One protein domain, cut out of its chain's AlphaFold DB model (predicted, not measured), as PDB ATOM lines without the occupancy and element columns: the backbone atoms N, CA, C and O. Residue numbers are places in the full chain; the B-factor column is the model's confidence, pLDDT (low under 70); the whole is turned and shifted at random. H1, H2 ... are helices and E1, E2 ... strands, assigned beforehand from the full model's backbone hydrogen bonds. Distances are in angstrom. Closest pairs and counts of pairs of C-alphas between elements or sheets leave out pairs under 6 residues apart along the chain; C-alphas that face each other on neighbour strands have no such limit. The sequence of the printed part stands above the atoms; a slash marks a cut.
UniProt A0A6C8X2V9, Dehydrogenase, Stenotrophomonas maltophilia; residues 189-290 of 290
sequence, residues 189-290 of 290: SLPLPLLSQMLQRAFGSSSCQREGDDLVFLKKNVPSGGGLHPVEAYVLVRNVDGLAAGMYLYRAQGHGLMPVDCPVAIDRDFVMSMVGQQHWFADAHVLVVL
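Overview. This is residues 189 to 290 of the 290 residues of the protein "Dehydrogenase" of Stenotrophomonas maltophilia (UniProt A0A6C8X2V9). A strongly twisted wall of four antiparallel strands, E5, E4, E3 and E6 in that order, has the helix H1 lying along one face and no named helix on the other. The hairpin E1 and E2 lies at one end of the long axis, beyond the sheet, and the two short helices H2 and H3 pack together at the opposite end. The printed part has 102 residues, with three named helices and six named strands in the order H1 E1 E2 E3 E4 E5 H2 H3 E6, of mixed class. It is elongated, spanning 46 by 27 by 25 A, and only just compact, close to loose, with a radius of gyration of the C-alphas of 15.3 A.

Along the chain. In the larger sheet, E3 is residues 233 to 237, E4 is 246 to 251 at 15.6 A, E5 is 256 to 260 and E6 is 286 to 289, ending with C-alpha 289 at (15.458, 9.761, 25.379). H1, residues 192 to 203, begins with C-alpha 192 at (15.519, 21.684, 38.969) and is 15.7 A long. E1 is residues 205 to 211, 16.7 A long, and E2 is 215 to 220, 15.9 A long. H2 is residues 268 to 274 and H3 is 279 to 282.

Arrangement. E3, E4 and E5 form a meander, each strand the antiparallel neighbour of the one before; E3 and E4 are a hairpin, and so are E4 and E5. N 235 and O 248 are 2.8 A apart across E3 and E4, and N 258 and O 249 are 2.9 A apart across E5 and E4. E6 is antiparallel to E3, with N 236 and O 287 at 2.8 A. H1 is on the sheet at a height of 9.2 A, giving two layers, a helix on one face of a sheet. It lies over E3 and only just over E4, on which 3 of its C-alphas fall, and runs along the strands, at 18 degrees to E3 on the local plane. The hairpin E1 and E2 has N 209 and O 217 at 2.9 A; E1 is apart from E3, E4, E5 and E6. H2 and H3 touch, their closest C-alphas being those of Met 272 and Ala 282, 5.4 A apart. H2 is not on the sheet, but only just, with 4 pairs of C-alphas within 10 A. Every O i to N i+4 pair is within hydrogen-bond range in H1 and H2; H3 is too short for such a pair.

Size, cuts and confidence. The two C-alphas farthest apart are those of Gly 212 and His 279, 48.2 A. The printed part has no cut. The long link is E2 to E3, residues 221 to 232. Mean pLDDT of the printed part is 91.4, and no printed residue is under 70.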
ATOM      1  N   SER A 189       7.763  17.130  43.706       96.06
ATOM      2  CA  SER A 189       8.471  17.538  42.495       96.06
ATOM      3  C   SER A 189       9.956  17.163  42.561       96.06
ATOM      4  O   SER A 189      10.527  16.971  43.638       96.06
ATOM      5  N   LEU A 190      10.604  17.053  41.396       97.38
ATOM      6  CA  LEU A 190      12.064  16.974  41.305       97.38
ATOM      7  C   LEU A 190      12.658  18.398  41.295       97.38
ATOM      8  O   LEU A 190      12.382  19.145  40.354       97.38
ATOM      9  N   PRO A 191      13.539  18.772  42.242       98.12
ATOM     10  CA  PRO A 191      14.204  20.070  42.204       98.12
ATOM     11  C   PRO A 191      15.048  20.260  40.940       98.12
ATOM     12  O   PRO A 191      15.977  19.488  40.678       98.12
ATOM     13  N   LEU A 192      14.782  21.333  40.190       98.31
ATOM     14  CA  LEU A 192      15.519  21.684  38.969       98.31
ATOM     15  C   LEU A 192      17.055  21.709  39.138       98.31
ATOM     16  O   LEU A 192      17.732  21.220  38.233       98.31
ATOM     17  N   PRO A 193      17.651  22.154  40.268       98.38
ATOM     18  CA  PRO A 193      19.099  22.055  40.474       98.38
ATOM     19  C   PRO A 193      19.651  20.619  40.449       98.38
ATOM     20  O   PRO A 193      20.792  20.415  40.039       98.38
ATOM     21  N   LEU A 194      18.861  19.609  40.841       97.69
ATOM     22  CA  LEU A 194      19.265  18.199  40.753       97.69
ATOM     23  C   LEU A 194      19.181  17.679  39.312       97.69
ATOM     24  O   LEU A 194      20.081  16.965  38.871       97.69
ATOM     25  N   LEU A 195      18.149  18.083  38.561       98.19
ATOM     26  CA  LEU A 195      18.037  17.788  37.129       98.19
ATOM     27  C   LEU A 195      19.192  18.428  36.341       98.19
ATOM     28  O   LEU A 195      19.878  17.737  35.592       98.19
ATOM     29  N   SER A 196      19.452  19.718  36.566       98.00
ATOM     30  CA  SER A 196      20.588  20.460  36.005       98.00
ATOM     31  C   SER A 196      21.915  19.760  36.315       98.00
ATOM     32  O   SER A 196      22.653  19.423  35.390       98.00
ATOM     33  N   GLN A 197      22.191  19.428  37.582       97.62
ATOM     34  CA  GLN A 197      23.425  18.737  37.968       97.62
ATOM     35  C   GLN A 197      23.583  17.366  37.284       97.62
ATOM     36  O   GLN A 197      24.697  16.997  36.904       97.62
ATOM     37  N   MET A 198      22.492  16.613  37.108       96.75
ATOM     38  CA  MET A 198      22.505  15.335  36.389       96.75
ATOM     39  C   MET A 198      22.824  15.541  34.901       96.75
ATOM     40  O   MET A 198      23.781  14.949  34.397       96.75
ATOM     41  N   LEU A 199      22.096  16.433  34.220       97.69
ATOM     42  CA  LEU A 199      22.286  16.720  32.794       97.69
ATOM     43  C   LEU A 199      23.683  17.282  32.494       97.69
ATOM     44  O   LEU A 199      24.311  16.884  31.511       97.69
ATOM     45  N   GLN A 200      24.207  18.154  33.362       96.44
ATOM     46  CA  GLN A 200      25.561  18.699  33.242       96.44
ATOM     47  C   GLN A 200      26.617  17.592  33.307       96.44
ATOM     48  O   GLN A 200      27.522  17.558  32.476       96.44
ATOM     49  N   ARG A 201      26.491  16.668  34.270       94.69
ATOM     50  CA  ARG A 201      27.462  15.584  34.474       94.69
ATOM     51  C   ARG A 201      27.386  14.508  33.394       94.69
ATOM     52  O   ARG A 201      28.439  14.055  32.959       94.69
ATOM     53  N   ALA A 202      26.187  14.118  32.962       95.12
ATOM     54  CA  ALA A 202      25.993  13.034  31.998       95.12
ATOM     55  C   ALA A 202      26.161  13.473  30.531       95.12
ATOM     56  O   ALA A 202      26.776  12.756  29.746       95.12
ATOM     57  N   PHE A 203      25.634  14.645  30.157       95.81
ATOM     58  CA  PHE A 203      25.494  15.053  28.750       95.81
ATOM     59  C   PHE A 203      26.175  16.385  28.404       95.81
ATOM     60  O   PHE A 203      26.325  16.698  27.220       95.81
ATOM     61  N   GLY A 204      26.555  17.192  29.401       95.25
ATOM     62  CA  GLY A 204      27.235  18.473  29.191       95.25
ATOM     63  C   GLY A 204      28.605  18.318  28.530       95.25
ATOM     64  O   GLY A 204      29.313  17.334  28.753       95.25
ATOM     65  N   SER A 205      28.983  19.311  27.722       94.50
ATOM     66  CA  SER A 205      30.346  19.429  27.198       94.50
ATOM     67  C   SER A 205      31.170  20.381  28.061       94.50
ATOM     68  O   SER A 205      30.739  21.505  28.304       94.50
ATOM     69  N   SER A 206      32.360  19.955  28.484       91.62
ATOM     70  CA  SER A 206      33.322  20.788  29.214       91.62
ATOM     71  C   SER A 206      34.081  21.752  28.298       91.62
ATOM     72  O   SER A 206      34.500  22.818  28.745       91.62
ATOM     73  N   SER A 207      34.235  21.412  27.015       89.62
ATOM     74  CA  SER A 207      34.771  22.314  25.993       89.62
ATOM     75  C   SER A 207      34.303  21.946  24.581       89.62
ATOM     76  O   SER A 207      33.691  20.901  24.343       89.62
ATOM     77  N   CYS A 208      34.594  22.839  23.636       89.81
ATOM     78  CA  CYS A 208      34.322  22.691  22.214       89.81
ATOM     79  C   CYS A 208      35.613  22.975  21.436       89.81
ATOM     80  O   CYS A 208      36.194  24.047  21.589       89.81
ATOM     81  N   GLN A 209      36.049  22.030  20.608       85.00
ATOM     82  CA  GLN A 209      37.179  22.172  19.686       85.00
ATOM     83  C   GLN A 209      36.637  22.300  18.259       85.00
ATOM     84  O   GLN A 209      35.649  21.644  17.923       85.00
ATOM     85  N   ARG A 210      37.255  23.142  17.429       83.69
ATOM     86  CA  ARG A 210      36.826  23.397  16.049       83.69
ATOM     87  C   ARG A 210      38.024  23.298  15.115       83.69
ATOM     88  O   ARG A 210      39.012  23.984  15.346       83.69
ATOM     89  N   GLU A 211      37.918  22.457  14.094       74.31
ATOM     90  CA  GLU A 211      38.983  22.199  13.122       74.31
ATOM     91  C   GLU A 211      38.496  22.625  11.730       74.31
ATOM     92  O   GLU A 211      37.635  21.981  11.129       74.31
ATOM     93  N   GLY A 212      39.008  23.753  11.234       73.62
ATOM     94  CA  GLY A 212      38.499  24.381  10.012       73.62
ATOM     95  C   GLY A 212      37.055  24.890  10.139       73.62
ATOM     96  O   GLY A 212      36.600  25.292  11.218       73.62
ATOM     97  N   ASP A 213      36.340  24.897   9.013       76.38
ATOM     98  CA  ASP A 213      35.040  25.565   8.900       76.38
ATOM     99  C   ASP A 213      33.837  24.707   9.322       76.38
ATOM    100  O   ASP A 213      32.840  25.279   9.770       76.38
ATOM    101  N   ASP A 214      33.945  23.374   9.296       78.19
ATOM    102  CA  ASP A 214      32.799  22.467   9.496       78.19
ATOM    103  C   ASP A 214      32.953  21.456  10.649       78.19
ATOM    104  O   ASP A 214      31.950  20.982  11.185       78.19
ATOM    105  N   LEU A 215      34.175  21.119  11.084       74.06
ATOM    106  CA  LEU A 215      34.377  20.082  12.105       74.06
ATOM    107  C   LEU A 215      34.302  20.670  13.519       74.06
ATOM    108  O   LEU A 215      35.139  21.481  13.919       74.06
ATOM    109  N   VAL A 216      33.317  20.223  14.301       81.38
ATOM    110  CA  VAL A 216      33.078  20.663  15.684       81.38
ATOM    111  C   VAL A 216      33.044  19.454  16.619       81.38
ATOM    112  O   VAL A 216      32.146  18.620  16.542       81.38
ATOM    113  N   PHE A 217      34.002  19.382  17.543       84.56
ATOM    114  CA  PHE A 217      34.149  18.288  18.504       84.56
ATOM    115  C   PHE A 217      33.814  18.760  19.921       84.56
ATOM    116  O   PHE A 217      34.554  19.538  20.531       84.56
ATOM    117  N   LEU A 218      32.718  18.247  20.477       91.19
ATOM    118  CA  LEU A 218      32.371  18.449  21.884       91.19
ATOM    119  C   LEU A 218      33.206  17.517  22.763       91.19
ATOM    120  O   LEU A 218      33.240  16.315  22.522       91.19
ATOM    121  N   LYS A 219      33.834  18.034  23.820       92.31
ATOM    122  CA  LYS A 219      34.441  17.192  24.859       92.31
ATOM    123  C   LYS A 219      33.401  16.985  25.961       92.31
ATOM    124  O   LYS A 219      33.076  17.937  26.665       92.31
ATOM    125  N   LYS A 220      32.827  15.784  26.074       93.56
ATOM    126  CA  LYS A 220      31.856  15.409  27.126       93.56
ATOM    127  C   LYS A 220      32.520  14.499  28.172       93.56
ATOM    128  O   LYS A 220      33.594  13.956  27.932       93.56
ATOM    129  N   ASN A 221      31.873  14.304  29.325       90.38
ATOM    130  CA  ASN A 221      32.375  13.417  30.395       90.38
ATOM    131  C   ASN A 221      32.227  11.913  30.080       90.38
ATOM    132  O   ASN A 221      32.736  11.073  30.818       90.38
ATOM    133  N   VAL A 222      31.506  11.572  29.011       91.94
ATOM    134  CA  VAL A 222      31.354  10.208  28.489       91.94
ATOM    135  C   VAL A 222      32.246  10.023  27.254       91.94
ATOM    136  O   VAL A 222      32.406  10.980  26.498       91.94
ATOM    137  N   PRO A 223      32.820   8.834  27.001       91.50
ATOM    138  CA  PRO A 223      33.545   8.561  25.761       91.50
ATOM    139  C   PRO A 223      32.591   8.415  24.562       91.50
ATOM    140  O   PRO A 223      31.404   8.129  24.716       91.50
ATOM    141  N   SER A 224      33.112   8.588  23.345       88.94
ATOM    142  CA  SER A 224      32.389   8.334  22.090       88.94
ATOM    143  C   SER A 224      33.375   8.018  20.962       88.94
ATOM    144  O   SER A 224      34.479   8.567  20.942       88.94
ATOM    145  N   GLY A 225      32.990   7.148  20.024       79.19
ATOM    146  CA  GLY A 225      33.807   6.812  18.853       79.19
ATOM    147  C   GLY A 225      34.167   8.065  18.049       79.19
ATOM    148  O   GLY A 225      33.294   8.874  17.735       79.19
ATOM    149  N   GLY A 226      35.462   8.272  17.795       79.88
ATOM    150  CA  GLY A 226      35.984   9.478  17.135       79.88
ATOM    151  C   GLY A 226      35.723  10.805  17.870       79.88
ATOM    152  O   GLY A 226      35.971  11.863  17.304       79.88
ATOM    153  N   GLY A 227      35.192  10.783  19.101       81.31
ATOM    154  CA  GLY A 227      34.722  11.985  19.802       81.31
ATOM    155  C   GLY A 227      33.508  12.661  19.149       81.31
ATOM    156  O   GLY A 227      33.259  13.835  19.414       81.31
ATOM    157  N   LEU A 228      32.770  11.951  18.284       82.88
ATOM    158  CA  LEU A 228      31.724  12.538  17.436       82.88
ATOM    159  C   LEU A 228      30.429  12.872  18.191       82.88
ATOM    160  O   LEU A 228      29.726  13.800  17.808       82.88
ATOM    161  N   HIS A 229      30.106  12.131  19.257       89.19
ATOM    162  CA  HIS A 229      28.886  12.311  20.056       89.19
ATOM    163  C   HIS A 229      27.578  12.461  19.237       89.19
ATOM    164  O   HIS A 229      26.825  13.401  19.495       89.19
ATOM    165  N   PRO A 230      27.248  11.525  18.321       90.75
ATOM    166  CA  PRO A 230      26.072  11.616  17.437       90.75
ATOM    167  C   PRO A 230      24.713  11.458  18.154       90.75
ATOM    168  O   PRO A 230      23.677  11.421  17.500       90.75
ATOM    169  N   VAL A 231      24.718  11.334  19.484       92.38
ATOM    170  CA  VAL A 231      23.534  11.165  20.331       92.38
ATOM    171  C   VAL A 231      23.229  12.489  21.032       92.38
ATOM    172  O   VAL A 231      24.057  13.016  21.790       92.38
ATOM    173  N   GLU A 232      22.027  12.999  20.785       94.31
ATOM    174  CA  GLU A 232      21.425  14.134  21.487       94.31
ATOM    175  C   GLU A 232      20.550  13.640  22.651       94.31
ATOM    176  O   GLU A 232      20.119  12.492  22.665       94.31
ATOM    177  N   ALA A 233      20.287  14.497  23.641       96.94
ATOM    178  CA  ALA A 233      19.479  14.134  24.808       96.94
ATOM    179  C   ALA A 233      18.151  14.901  24.828       96.94
ATOM    180  O   ALA A 233      18.118  16.101  25.121       96.94
ATOM    181  N   TYR A 234      17.053  14.195  24.556       97.25
ATOM    182  CA  TYR A 234      15.700  14.722  24.712       97.25
ATOM    183  C   TYR A 234      15.209  14.466  26.137       97.25
ATOM    184  O   TYR A 234      15.216  13.339  26.626       97.25
ATOM    185  N   VAL A 235      14.793  15.523  26.824       97.44
ATOM    186  CA  VAL A 235      14.373  15.518  28.224       97.44
ATOM    187  C   VAL A 235      12.859  15.692  28.273       97.44
ATOM    188  O   VAL A 235      12.327  16.762  27.973       97.44
ATOM    189  N   LEU A 236      12.167  14.618  28.640       96.06
ATOM    190  CA  LEU A 236      10.722  14.564  28.803       96.06
ATOM    191  C   LEU A 236      10.382  14.934  30.251       96.06
ATOM    192  O   LEU A 236      10.567  14.129  31.163       96.06
ATOM    193  N   VAL A 237       9.935  16.167  30.472       95.62
ATOM    194  CA  VAL A 237       9.663  16.742  31.796       95.62
ATOM    195  C   VAL A 237       8.197  16.545  32.160       95.62
ATOM    196  O   VAL A 237       7.316  16.853  31.360       95.62
ATOM    197  N   ARG A 238       7.926  16.063  33.380       93.75
ATOM    198  CA  ARG A 238       6.557  15.849  33.883       93.75
ATOM    199  C   ARG A 238       6.290  16.520  35.227       93.75
ATOM    200  O   ARG A 238       5.217  17.082  35.407       93.75
ATOM    201  N   ASN A 239       7.245  16.473  36.157       95.06
ATOM    202  CA  ASN A 239       7.087  17.054  37.493       95.06
ATOM    203  C   ASN A 239       8.438  17.555  38.044       95.06
ATOM    204  O   ASN A 239       9.170  16.813  38.704       95.06
ATOM    205  N   VAL A 240       8.790  18.804  37.719       97.56
ATOM    206  CA  VAL A 240      10.066  19.459  38.066       97.56
ATOM    207  C   VAL A 240       9.798  20.880  38.569       97.56
ATOM    208  O   VAL A 240       9.013  21.611  37.971       97.56
ATOM    209  N   ASP A 241      10.466  21.295  39.647       97.75
ATOM    210  CA  ASP A 241      10.275  22.631  40.229       97.75
ATOM    211  C   ASP A 241      10.684  23.750  39.262       97.75
ATOM    212  O   ASP A 241      11.839  23.830  38.847       97.75
ATOM    213  N   GLY A 242       9.757  24.653  38.934       96.19
ATOM    214  CA  GLY A 242      10.042  25.828  38.099       96.19
ATOM    215  C   GLY A 242      10.312  25.533  36.617       96.19
ATOM    216  O   GLY A 242      10.743  26.432  35.899       96.19
ATOM    217  N   LEU A 243      10.047  24.310  36.146       97.00
ATOM    218  CA  LEU A 243      10.154  23.918  34.740       97.00
ATOM    219  C   LEU A 243       8.831  23.290  34.287       97.00
ATOM    220  O   LEU A 243       8.312  22.389  34.942       97.00
ATOM    221  N   ALA A 244       8.271  23.776  33.178       95.06
ATOM    222  CA  ALA A 244       6.995  23.278  32.673       95.06
ATOM    223  C   ALA A 244       7.086  21.805  32.232       95.06
ATOM    224  O   ALA A 244       8.126  21.343  31.759       95.06
ATOM    225  N   ALA A 245       5.977  21.073  32.360       93.69
ATOM    226  CA  ALA A 245       5.847  19.760  31.740       93.69
ATOM    227  C   ALA A 245       5.865  19.913  30.209       93.69
ATOM    228  O   ALA A 245       5.206  20.799  29.663       93.69
ATOM    229  N   GLY A 246       6.642  19.080  29.520       94.31
ATOM    230  CA  GLY A 246       6.968  19.290  28.112       94.31
ATOM    231  C   GLY A 246       8.118  18.410  27.628       94.31
ATOM    232  O   GLY A 246       8.729  17.674  28.405       94.31
ATOM    233  N   MET A 247       8.431  18.501  26.338       96.00
ATOM    234  CA  MET A 247       9.623  17.887  25.752       96.00
ATOM    235  C   MET A 247      10.661  18.968  25.446       96.00
ATOM    236  O   MET A 247      10.330  20.034  24.932       96.00
ATOM    237  N   TYR A 248      11.921  18.685  25.767       97.56
ATOM    238  CA  TYR A 248      13.034  19.613  25.594       97.56
ATOM    239  C   TYR A 248      14.229  18.914  24.945       97.56
ATOM    240  O   TYR A 248      14.499  17.758  25.247       97.56
ATOM    241  N   LEU A 249      15.001  19.619  24.122       98.00
ATOM    242  CA  LEU A 249      16.322  19.194  23.669       98.00
ATOM    243  C   LEU A 249      17.390  19.830  24.566       98.00
ATOM    244  O   LEU A 249      17.470  21.057  24.682       98.00
ATOM    245  N   TYR A 250      18.235  19.012  25.189       98.25
ATOM    246  CA  TYR A 250      19.340  19.500  26.009       98.25
ATOM    247  C   TYR A 250      20.517  19.975  25.144       98.25
ATOM    248  O   TYR A 250      21.130  19.208  24.405       98.25
ATOM    249  N   ARG A 251      20.870  21.262  25.245       96.69
ATOM    250  CA  ARG A 251      21.946  21.893  24.468       96.69
ATOM    251  C   ARG A 251      23.261  21.836  25.248       96.69
ATOM    252  O   ARG A 251      23.552  22.714  26.062       96.69
ATOM    253  N   ALA A 252      24.063  20.805  24.975       93.62
ATOM    254  CA  ALA A 252      25.258  20.443  25.750       93.62
ATOM    255  C   ALA A 252      26.303  21.562  25.946       93.62
ATOM    256  O   ALA A 252      26.902  21.620  27.019       93.62
ATOM    257  N   GLN A 253      26.496  22.446  24.956       89.56
ATOM    258  CA  GLN A 253      27.428  23.586  25.032       89.56
ATOM    259  C   GLN A 253      26.959  24.694  25.983       89.56
ATOM    260  O   GLN A 253      27.768  25.266  26.704       89.56
ATOM    261  N   GLY A 254      25.662  25.014  25.970       91.31
ATOM    262  CA  GLY A 254      25.089  26.113  26.754       91.31
ATOM    263  C   GLY A 254      24.506  25.689  28.102       91.31
ATOM    264  O   GLY A 254      23.975  26.533  28.814       91.31
ATOM    265  N   HIS A 255      24.540  24.389  28.425       96.31
ATOM    266  CA  HIS A 255      23.832  23.786  29.564       96.31
ATOM    267  C   HIS A 255      22.340  24.198  29.638       96.31
ATOM    268  O   HIS A 255      21.789  24.454  30.706       96.31
ATOM    269  N   GLY A 256      21.678  24.285  28.479       97.44
ATOM    270  CA  GLY A 256      20.296  24.762  28.357       97.44
ATOM    271  C   GLY A 256      19.302  23.666  27.974       97.44
ATOM    272  O   GLY A 256      19.676  22.653  27.387       97.44
ATOM    273  N   LEU A 257      18.018  23.901  28.252       98.38
ATOM    274  CA  LEU A 257      16.899  23.113  27.732       98.38
ATOM    275  C   LEU A 257      16.136  23.954  26.704       98.38
ATOM    276  O   LEU A 257      15.542  24.972  27.050       98.38
ATOM    277  N   MET A 258      16.167  23.537  25.442       97.94
ATOM    278  CA  MET A 258      15.413  24.158  24.354       97.94
ATOM    279  C   MET A 258      14.051  23.460  24.245       97.94
ATOM    280  O   MET A 258      14.055  22.241  24.080       97.94
ATOM    281  N   PRO A 259      12.903  24.154  24.348       96.94
ATOM    282  CA  PRO A 259      11.597  23.533  24.128       96.94
ATOM    283  C   PRO A 259      11.512  22.874  22.747       96.94
ATOM    284  O   PRO A 259      12.089  23.379  21.783       96.94
ATOM    285  N   VAL A 260      10.794  21.758  22.656       95.94
ATOM    286  CA  VAL A 260      10.501  21.064  21.397       95.94
ATOM    287  C   VAL A 260       8.990  20.945  21.265       95.94
ATOM    288  O   VAL A 260       8.337  20.399  22.156       95.94
ATOM    289  N   ASP A 261       8.445  21.444  20.157       92.88
ATOM    290  CA  ASP A 261       7.008  21.408  19.887       92.88
ATOM    291  C   ASP A 261       6.516  19.959  19.796       92.88
ATOM    292  O   ASP A 261       6.760  19.245  18.820       92.88
ATOM    293  N   CYS A 262       5.812  19.519  20.839       83.19
ATOM    294  CA  CYS A 262       5.183  18.211  20.904       83.19
ATOM    295  C   CYS A 262       3.659  18.387  20.814       83.19
ATOM    296  O   CYS A 262       3.053  18.856  21.777       83.19
ATOM    297  N   PRO A 263       3.008  18.011  19.697       83.88
ATOM    298  CA  PRO A 263       1.549  18.084  19.570       83.88
ATOM    299  C   PRO A 263       0.819  16.969  20.344       83.88
ATOM    300  O   PRO A 263      -0.407  16.892  20.302       83.88
ATOM    301  N   VAL A 264       1.556  16.085  21.026       82.38
ATOM    302  CA  VAL A 264       1.033  14.955  21.804       82.38
ATOM    303  C   VAL A 264       1.090  15.292  23.294       82.38
ATOM    304  O   VAL A 264       2.112  15.764  23.792       82.38
ATOM    305  N   ALA A 265       0.004  15.024  24.020       85.06
ATOM    306  CA  ALA A 265      -0.030  15.190  25.468       85.06
ATOM    307  C   ALA A 265       0.937  14.208  26.154       85.06
ATOM    308  O   ALA A 265       0.885  13.000  25.928       85.06
ATOM    309  N   ILE A 266       1.810  14.724  27.021       85.38
ATOM    310  CA  ILE A 266       2.808  13.927  27.756       85.38
ATOM    311  C   ILE A 266       2.178  13.430  29.067       85.38
ATOM    312  O   ILE A 266       2.597  13.759  30.180       85.38
ATOM    313  N   ASP A 267       1.096  12.670  28.924       89.25
ATOM    314  CA  ASP A 267       0.387  12.041  30.034       89.25
ATOM    315  C   ASP A 267       1.064  10.725  30.474       89.25
ATOM    316  O   ASP A 267       2.213  10.428  30.131       89.25
ATOM    317  N   ARG A 268       0.394   9.947  31.329       89.44
ATOM    318  CA  ARG A 268       0.924   8.669  31.822       89.44
ATOM    319  C   ARG A 268       0.861   7.557  30.772       89.44
ATOM    320  O   ARG A 268       1.735   6.692  30.781       89.44
ATOM    321  N   ASP A 269      -0.112   7.588  29.872       90.50
ATOM    322  CA  ASP A 269      -0.361   6.521  28.905       90.50
ATOM    323  C   ASP A 269       0.553   6.669  27.681       90.50
ATOM    324  O   ASP A 269       1.088   5.673  27.183       90.50
ATOM    325  N   PHE A 270       0.879   7.909  27.295       90.56
ATOM    326  CA  PHE A 270       1.997   8.206  26.397       90.56
ATOM    327  C   PHE A 270       3.317   7.628  26.934       90.56
ATOM    328  O   PHE A 270       4.016   6.905  26.220       90.56
ATOM    329  N   VAL A 271       3.646   7.872  28.212       90.75
ATOM    330  CA  VAL A 271       4.869   7.315  28.819       90.75
ATOM    331  C   VAL A 271       4.806   5.790  28.897       90.75
ATOM    332  O   VAL A 271       5.789   5.147  28.540       90.75
ATOM    333  N   MET A 272       3.670   5.194  29.291       91.06
ATOM    334  CA  MET A 272       3.466   3.735  29.270       91.06
ATOM    335  C   MET A 272       3.756   3.147  27.887       91.06
ATOM    336  O   MET A 272       4.441   2.130  27.799       91.06
ATOM    337  N   SER A 273       3.294   3.793  26.814       88.00
ATOM    338  CA  SER A 273       3.605   3.392  25.438       88.00
ATOM    339  C   SER A 273       5.114   3.438  25.168       88.00
ATOM    340  O   SER A 273       5.707   2.419  24.808       88.00
ATOM    341  N   MET A 274       5.761   4.574  25.457       87.00
ATOM    342  CA  MET A 274       7.200   4.779  25.235       87.00
ATOM    343  C   MET A 274       8.107   3.809  26.009       87.00
ATOM    344  O   MET A 274       9.170   3.447  25.512       87.00
ATOM    345  N   VAL A 275       7.715   3.368  27.211       86.12
ATOM    346  CA  VAL A 275       8.513   2.437  28.038       86.12
ATOM    347  C   VAL A 275       8.148   0.959  27.830       86.12
ATOM    348  O   VAL A 275       8.617   0.097  28.577       86.12
ATOM    349  N   GLY A 276       7.312   0.635  26.838       87.69
ATOM    350  CA  GLY A 276       6.894  -0.743  26.552       87.69
ATOM    351  C   GLY A 276       5.999  -1.338  27.646       87.69
ATOM    352  O   GLY A 276       6.211  -2.468  28.076       87.69
ATOM    353  N   GLN A 277       5.033  -0.555  28.136       85.75
ATOM    354  CA  GLN A 277       4.061  -0.891  29.194       85.75
ATOM    355  C   GLN A 277       4.674  -1.209  30.577       85.75
ATOM    356  O   GLN A 277       3.997  -1.685  31.492       85.75
ATOM    357  N   GLN A 278       5.956  -0.891  30.775       80.69
ATOM    358  CA  GLN A 278       6.666  -1.021  32.047       80.69
ATOM    359  C   GLN A 278       6.244   0.062  33.055       80.69
ATOM    360  O   GLN A 278       6.905   1.090  33.215       80.69
ATOM    361  N   HIS A 279       5.147  -0.184  33.773       85.62
ATOM    362  CA  HIS A 279       4.538   0.768  34.712       85.62
ATOM    363  C   HIS A 279       5.497   1.347  35.768       85.62
ATOM    364  O   HIS A 279       5.355   2.507  36.134       85.62
ATOM    365  N   TRP A 280       6.522   0.601  36.191       87.44
ATOM    366  CA  TRP A 280       7.577   1.065  37.107       87.44
ATOM    367  C   TRP A 280       8.504   2.158  36.533       87.44
ATOM    368  O   TRP A 280       9.397   2.635  37.228       87.44
ATOM    369  N   PHE A 281       8.322   2.565  35.273       88.69
ATOM    370  CA  PHE A 281       8.930   3.767  34.690       88.69
ATOM    371  C   PHE A 281       7.904   4.865  34.353       88.69
ATOM    372  O   PHE A 281       8.289   6.019  34.164       88.69
ATOM    373  N   ALA A 282       6.604   4.548  34.317       88.88
ATOM    374  CA  ALA A 282       5.546   5.480  33.909       88.88
ATOM    375  C   ALA A 282       5.281   6.618  34.910       88.88
ATOM    376  O   ALA A 282       4.676   7.631  34.563       88.88
ATOM    377  N   ASP A 283       5.783   6.483  36.135       91.38
ATOM    378  CA  ASP A 283       5.645   7.466  37.214       91.38
ATOM    379  C   ASP A 283       6.939   8.280  37.444       91.38
ATOM    380  O   ASP A 283       7.078   8.996  38.432       91.38
ATOM    381  N   ALA A 284       7.891   8.214  36.504       94.81
ATOM    382  CA  ALA A 284       9.106   9.024  36.537       94.81
ATOM    383  C   ALA A 284       8.828  10.526  36.307       94.81
ATOM    384  O   ALA A 284       8.072  10.920  35.414       94.81
ATOM    385  N   HIS A 285       9.507  11.361  37.099       95.50
ATOM    386  CA  HIS A 285       9.446  12.833  37.080       95.50
ATOM    387  C   HIS A 285      10.013  13.444  35.794       95.50
ATOM    388  O   HIS A 285       9.548  14.485  35.322       95.50
ATOM    389  N   VAL A 286      11.036  12.775  35.261       96.25
ATOM    390  CA  VAL A 286      11.735  13.072  34.015       96.25
ATOM    391  C   VAL A 286      12.119  11.742  33.372       96.25
ATOM    392  O   VAL A 286      12.585  10.842  34.073       96.25
ATOM    393  N   LEU A 287      11.974  11.636  32.053       96.00
ATOM    394  CA  LEU A 287      12.629  10.602  31.251       96.00
ATOM    395  C   LEU A 287      13.638  11.270  30.308       96.00
ATOM    396  O   LEU A 287      13.417  12.394  29.860       96.00
ATOM    397  N   VAL A 288      14.749  10.591  30.015       96.88
ATOM    398  CA  VAL A 288      15.709  11.025  28.990       96.88
ATOM    399  C   VAL A 288      15.671  10.017  27.850       96.88
ATOM    400  O   VAL A 288      15.795   8.817  28.090       96.88
ATOM    401  N   VAL A 289      15.475  10.518  26.635       94.50
ATOM    402  CA  VAL A 289      15.458   9.761  25.379       94.50
ATOM    403  C   VAL A 289      16.719  10.120  24.589       94.50
ATOM    404  O   VAL A 289      17.147  11.279  24.602       94.50
ATOM    405  N   LEU A 290      17.317   9.106  23.965       93.62
ATOM    406  CA  LEU A 290      18.612   9.101  23.276       93.62
ATOM    407  C   LEU A 290      18.462   8.400  21.918       93.62
ATOM    408  O   LEU A 290      17.621   7.474  21.867       93.62
TER     409      LEU A 290